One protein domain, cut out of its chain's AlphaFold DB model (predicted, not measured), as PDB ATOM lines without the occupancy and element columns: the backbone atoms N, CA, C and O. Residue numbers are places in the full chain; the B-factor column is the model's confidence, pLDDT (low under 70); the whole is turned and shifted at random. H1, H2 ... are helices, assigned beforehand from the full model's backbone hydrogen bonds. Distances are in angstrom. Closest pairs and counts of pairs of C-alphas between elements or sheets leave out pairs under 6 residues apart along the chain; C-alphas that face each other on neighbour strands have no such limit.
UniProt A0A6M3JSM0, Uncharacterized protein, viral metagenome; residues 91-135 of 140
ATOM      1  N   ARG A  91      51.473 -18.888  19.462       96.62
ATOM      2  CA  ARG A  91      50.216 -18.153  19.268       96.62
ATOM      3  C   ARG A  91      49.004 -19.057  19.030       96.62
ATOM      4  O   ARG A  91      47.981 -18.858  19.673       96.62
ATOM      5  N   GLN A  92      49.101 -20.044  18.139       96.94
ATOM      6  CA  GLN A  92      47.961 -20.922  17.839       96.94
ATOM      7  C   GLN A  92      47.552 -21.789  19.039       96.94
ATOM      8  O   GLN A  92      46.370 -22.070  19.215       96.94
ATOM      9  N   LEU A  93      48.513 -22.193  19.876       98.06
ATOM     10  CA  LEU A  93      48.248 -22.978  21.083       98.06
ATOM     11  C   LEU A  93      47.598 -22.112  22.168       98.06
ATOM     12  O   LEU A  93      46.630 -22.546  22.789       98.06
ATOM     13  N   ILE A  94      48.077 -20.875  22.336       98.25
ATOM     14  CA  ILE A  94      47.459 -19.872  23.216       98.25
ATOM     15  C   ILE A  94      46.010 -19.629  22.787       98.25
ATOM     16  O   ILE A  94      45.094 -19.749  23.598       98.25
ATOM     17  N   GLU A  95      45.779 -19.351  21.500       96.81
ATOM     18  CA  GLU A  95      44.430 -19.155  20.967       96.81
ATOM     19  C   GLU A  95      43.553 -20.384  21.235       96.81
ATOM     20  O   GLU A  95      42.469 -20.240  21.792       96.81
ATOM     21  N   ALA A  96      44.022 -21.598  20.935       96.38
ATOM     22  CA  ALA A  96      43.260 -22.823  21.179       96.38
ATOM     23  C   ALA A  96      42.897 -23.025  22.662       96.38
ATOM     24  O   ALA A  96      41.771 -23.425  22.967       96.38
ATOM     25  N   ALA A  97      43.814 -22.728  23.588       96.50
ATOM     26  CA  ALA A  97      43.558 -22.812  25.023       96.50
ATOM     27  C   ALA A  97      42.515 -21.779  25.483       96.50
ATOM     28  O   ALA A  97      41.599 -22.127  26.230       96.50
ATOM     29  N   LEU A  98      42.601 -20.537  25.000       95.38
ATOM     30  CA  LEU A  98      41.640 -19.477  25.320       95.38
ATOM     31  C   LEU A  98      40.266 -19.715  24.694       95.38
ATOM     32  O   LEU A  98      39.247 -19.369  25.285       95.38
ATOM     33  N   MET A  99      40.209 -20.332  23.516       93.75
ATOM     34  CA  MET A  99      38.960 -20.637  22.814       93.75
ATOM     35  C   MET A  99      38.096 -21.686  23.524       93.75
ATOM     36  O   MET A  99      36.911 -21.797  23.210       93.75
ATOM     37  N   LYS A 100      38.653 -22.413  24.503       92.38
ATOM     38  CA  LYS A 100      37.881 -23.257  25.429       92.38
ATOM     39  C   LYS A 100      36.990 -22.413  26.347       92.38
ATOM     40  O   LYS A 100      35.958 -22.892  26.797       92.38
ATOM     41  N   ARG A 101      37.361 -21.156  26.608       91.25
ATOM     42  CA  ARG A 101      36.589 -20.238  27.448       91.25
ATOM     43  C   ARG A 101      35.402 -19.682  26.668       91.25
ATOM     44  O   ARG A 101      35.520 -19.300  25.498       91.25
ATOM     45  N   SER A 102      34.260 -19.623  27.331       84.94
ATOM     46  CA  SER A 102      33.034 -19.017  26.837       84.94
ATOM     47  C   SER A 102      33.252 -17.549  26.460       84.94
ATOM     48  O   SER A 102      34.026 -16.814  27.075       84.94
ATOM     49  N   ALA A 103      32.555 -17.125  25.414       84.56
ATOM     50  CA  ALA A 103      32.414 -15.728  25.048       84.56
ATOM     51  C   ALA A 103      30.919 -15.427  24.993       84.56
ATOM     52  O   ALA A 103      30.168 -16.163  24.353       84.56
ATOM     53  N   GLN A 104      30.474 -14.351  25.643       79.12
ATOM     54  CA  GLN A 104      29.091 -13.884  25.508       79.12
ATOM     55  C   GLN A 104      28.827 -13.389  24.084       79.12
ATOM     56  O   GLN A 104      27.689 -13.396  23.622       79.12
ATOM     57  N   HIS A 105      29.880 -12.967  23.380       77.25
ATOM     58  CA  HIS A 105      29.809 -12.622  21.976       77.25
ATOM     59  C   HIS A 105      31.084 -13.044  21.236       77.25
ATOM     60  O   HIS A 105      32.169 -12.677  21.698       77.25
ATOM     61  N   PRO A 106      30.988 -13.703  20.061       66.38
ATOM     62  CA  PRO A 106      32.137 -14.320  19.389       66.38
ATOM     63  C   PRO A 106      33.293 -13.373  19.041       66.38
ATOM     64  O   PRO A 106      34.390 -13.838  18.755       66.38
ATOM     65  N   PHE A 107      33.044 -12.060  19.012       66.69
ATOM     66  CA  PHE A 107      34.028 -11.066  18.581       66.69
ATOM     67  C   PHE A 107      34.055  -9.758  19.387       66.69
ATOM     68  O   PHE A 107      34.892  -8.903  19.118       66.69
ATOM     69  N   MET A 108      33.156  -9.569  20.363       69.19
ATOM     70  CA  MET A 108      33.101  -8.313  21.146       69.19
ATOM     71  C   MET A 108      33.082  -8.513  22.658       69.19
ATOM     72  O   MET A 108      33.266  -7.543  23.386       69.19
ATOM     73  N   ASN A 109      32.840  -9.731  23.145       80.00
ATOM     74  CA  ASN A 109      32.644  -9.951  24.571       80.00
ATOM     75  C   ASN A 109      33.137 -11.340  24.982       80.00
ATOM     76  O   ASN A 109      32.388 -12.315  24.939       80.00
ATOM     77  N   ALA A 110      34.423 -11.410  25.330       90.19
ATOM     78  CA  ALA A 110      35.090 -12.609  25.824       90.19
ATOM     79  C   ALA A 110      35.962 -12.269  27.053       90.19
ATOM     80  O   ALA A 110      37.189 -12.320  26.970       90.19
ATOM     81  N   PRO A 111      35.357 -11.875  28.189       90.75
ATOM     82  CA  PRO A 111      36.040 -11.248  29.321       90.75
ATOM     83  C   PRO A 111      37.054 -12.152  30.017       90.75
ATOM     84  O   PRO A 111      37.962 -11.653  30.667       90.75
ATOM     85  N   THR A 112      36.928 -13.467  29.854       92.50
ATOM     86  CA  THR A 112      37.836 -14.460  30.433       92.50
ATOM     87  C   THR A 112      38.936 -14.894  29.464       92.50
ATOM     88  O   THR A 112      39.837 -15.627  29.862       92.50
ATOM     89  N   ARG A 113      38.916 -14.458  28.196       94.50
ATOM     90  CA  ARG A 113      39.957 -14.784  27.209       94.50
ATOM     91  C   ARG A 113      41.090 -13.766  27.282       94.50
ATOM     92  O   ARG A 113      41.154 -12.857  26.456       94.50
ATOM     93  N   ASN A 114      41.963 -13.911  28.271       96.00
ATOM     94  CA  ASN A 114      43.138 -13.061  28.444       96.00
ATOM     95  C   ASN A 114      44.401 -13.914  28.455       96.00
ATOM     96  O   ASN A 114      44.368 -15.036  28.945       96.00
ATOM     97  N   TRP A 115      45.482 -13.374  27.907       98.00
ATOM     98  CA  TRP A 115      46.812 -13.961  27.998       98.00
ATOM     99  C   TRP A 115      47.852 -12.856  28.060       98.00
ATOM    100  O   TRP A 115      47.780 -11.897  27.282       98.00
ATOM    101  N   VAL A 116      48.831 -13.005  28.948       97.12
ATOM    102  CA  VAL A 116      49.900 -12.021  29.157       97.12
ATOM    103  C   VAL A 116      51.278 -12.598  28.854       97.12
ATOM    104  O   VAL A 116      51.523 -13.798  28.921       97.12
ATOM    105  N   VAL A 117      52.237 -11.720  28.549       96.38
ATOM    106  CA  VAL A 117      53.621 -12.145  28.307       96.38
ATOM    107  C   VAL A 117      54.197 -12.816  29.553       96.38
ATOM    108  O   VAL A 117      54.284 -12.197  30.609       96.38
ATOM    109  N   GLY A 118      54.689 -14.043  29.383       96.38
ATOM    110  CA  GLY A 118      55.297 -14.841  30.451       96.38
ATOM    111  C   GLY A 118      54.397 -15.974  30.936       96.38
ATOM    112  O   GLY A 118      54.911 -16.939  31.489       96.38
ATOM    113  N   GLU A 119      53.097 -15.899  30.658       96.88
ATOM    114  CA  GLU A 119      52.157 -16.996  30.864       96.88
ATOM    115  C   GLU A 119      52.346 -18.072  29.786       96.88
ATOM    116  O   GLU A 119      52.486 -17.770  28.597       96.88
ATOM    117  N   THR A 120      52.357 -19.340  30.185       97.62
ATOM    118  CA  THR A 120      52.507 -20.475  29.269       97.62
ATOM    119  C   THR A 120      51.156 -21.082  28.893       97.62
ATOM    120  O   THR A 120      50.158 -20.924  29.594       97.62
ATOM    121  N   VAL A 121      51.116 -21.868  27.813       97.56
ATOM    122  CA  VAL A 121      49.923 -22.663  27.457       97.56
ATOM    123  C   VAL A 121      49.501 -23.590  28.605       97.56
ATOM    124  O   VAL A 121      48.311 -23.771  28.839       97.56
ATOM    125  N   LYS A 122      50.464 -24.135  29.358       97.44
ATOM    126  CA  LYS A 122      50.185 -24.994  30.513       97.44
ATOM    127  C   LYS A 122      49.494 -24.225  31.641       97.44
ATOM    128  O   LYS A 122      48.612 -24.785  32.289       97.44
ATOM    129  N   ASP A 123      49.864 -22.966  31.858       97.62
ATOM    130  CA  ASP A 123      49.212 -22.112  32.855       97.62
ATOM    131  C   ASP A 123      47.754 -21.850  32.457       97.62
ATOM    132  O   ASP A 123      46.854 -22.060  33.269       97.62
ATOM    133  N   LEU A 124      47.501 -21.542  31.178       96.88
ATOM    134  CA  LEU A 124      46.140 -21.388  30.646       96.88
ATOM    135  C   LEU A 124      45.300 -22.663  30.796       96.88
ATOM    136  O   LEU A 124      44.102 -22.597  31.077       96.88
ATOM    137  N   GLU A 125      45.901 -23.832  30.569       95.88
ATOM    138  CA  GLU A 125      45.240 -25.127  30.741       95.88
ATOM    139  C   GLU A 125      44.929 -25.430  32.206       95.88
ATOM    140  O   GLU A 125      43.836 -25.916  32.499       95.88
ATOM    141  N   ALA A 126      45.848 -25.104  33.117       96.25
ATOM    142  CA  ALA A 126      45.624 -25.220  34.551       96.25
ATOM    143  C   ALA A 126      44.503 -24.278  35.019       96.25
ATOM    144  O   ALA A 126      43.598 -24.721  35.723       96.25
ATOM    145  N   GLU A 127      44.498 -23.017  34.572       93.19
ATOM    146  CA  GLU A 127      43.428 -22.055  34.870       93.19
ATOM    147  C   GLU A 127      42.072 -22.550  34.343       93.19
ATOM    148  O   GLU A 127      41.083 -22.551  35.071       93.19
ATOM    149  N   ASN A 128      42.023 -23.055  33.106       94.12
ATOM    150  CA  ASN A 128      40.804 -23.626  32.529       94.12
ATOM    151  C   ASN A 128      40.264 -24.815  33.341       94.12
ATOM    152  O   ASN A 128      39.051 -24.990  33.432       94.12
ATOM    153  N   ALA A 129      41.146 -25.648  33.902       93.62
ATOM    154  CA  ALA A 129      40.752 -26.778  34.741       93.62
ATOM    155  C   ALA A 129      40.227 -26.331  36.117       93.62
ATOM    156  O   ALA A 129      39.329 -26.972  36.660       93.62
ATOM    157  N   LEU A 130      40.769 -25.238  36.665       92.38
ATOM    158  CA  LEU A 130      40.323 -24.640  37.927       92.38
ATOM    159  C   LEU A 130      38.996 -23.879  37.791       92.38
ATOM    160  O   LEU A 130      38.240 -23.822  38.757       92.38
ATOM    161  N   HIS A 131      38.707 -23.341  36.601       86.25
ATOM    162  CA  HIS A 131      37.532 -22.514  36.303       86.25
ATOM    163  C   HIS A 131      36.644 -23.112  35.196       86.25
ATOM    164  O   HIS A 131      36.487 -22.516  34.122       86.25
ATOM    165  N   PRO A 132      36.032 -24.291  35.410       83.00
ATOM    166  CA  PRO A 132      35.184 -24.933  34.404       83.00
ATOM    167  C   PRO A 132      33.955 -24.089  34.012       83.00
ATOM    168  O   PRO A 132      33.446 -24.214  32.899       83.00
ATOM    169  N   GLU A 133      33.490 -23.189  34.881       77.38
ATOM    170  CA  GLU A 133      32.420 -22.224  34.612       77.38
ATOM    171  C   GLU A 133      32.804 -21.177  33.559       77.38
ATOM    172  O   GLU A 133      31.953 -20.705  32.802       77.38
ATOM    173  N   ALA A 134      34.091 -20.839  33.456       73.19
ATOM    174  CA  ALA A 134      34.582 -19.987  32.383       73.19
ATOM    175  C   ALA A 134      34.581 -20.739  31.045       73.19
ATOM    176  O   ALA A 134      34.471 -20.102  30.002       73.19
ATOM    177  N   VAL A 135      34.646 -22.076  31.070       75.00
ATOM    178  CA  VAL A 135      34.763 -22.999  29.922       75.00
ATOM    179  C   VAL A 135      33.395 -23.399  29.331       75.00
ATOM    180  O   VAL A 135      33.294 -24.267  28.465       75.00
TER     181      VAL A 135
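What this domain is: This is residues 91 to 135 of the 140 residues of an uncharacterized protein of viral metagenome (UniProt A0A6M3JSM0). Two short helices, H1 and H2, lie side by side and nearly parallel, joined by a long loop that runs out beyond the end of H1, turns and comes back to the start of H2. Residues 104 to 109 of this loop stick out. The printed part has 45 residues with two named helices, H1 then H2, and no named strand; its class is all helix, though only 18 residues are in named elements. It is compact, with a radius of gyration of the C-alphas of 10.0 A, and spans 26 by 21 by 14 A.

Where its parts are: H1, residues 91 to 98, begins at C-alpha 91 (50.216, -18.153, 19.268) and is 10.6 A long. H2, residues 121 to 130, is 14.3 A long and ends at C-alpha 130 (40.323, -24.640, 37.927).

How they stand to each other: H1 and H2 touch, their closest C-alphas being those of Ile 94 and Val 121, 5.6 A apart. They run the same way at a shallow tilt of 4 degrees. Every O i to N i+4 pair in H1 and H2 is within hydrogen-bond range.

The domain as a whole: The C-alphas of His 105 and Gly 118 are the two farthest apart, 27.0 A. The printed part has no cut. The link from H1 to H2, 22 residues, is long. Residues 106 to 108 have pLDDT under 70.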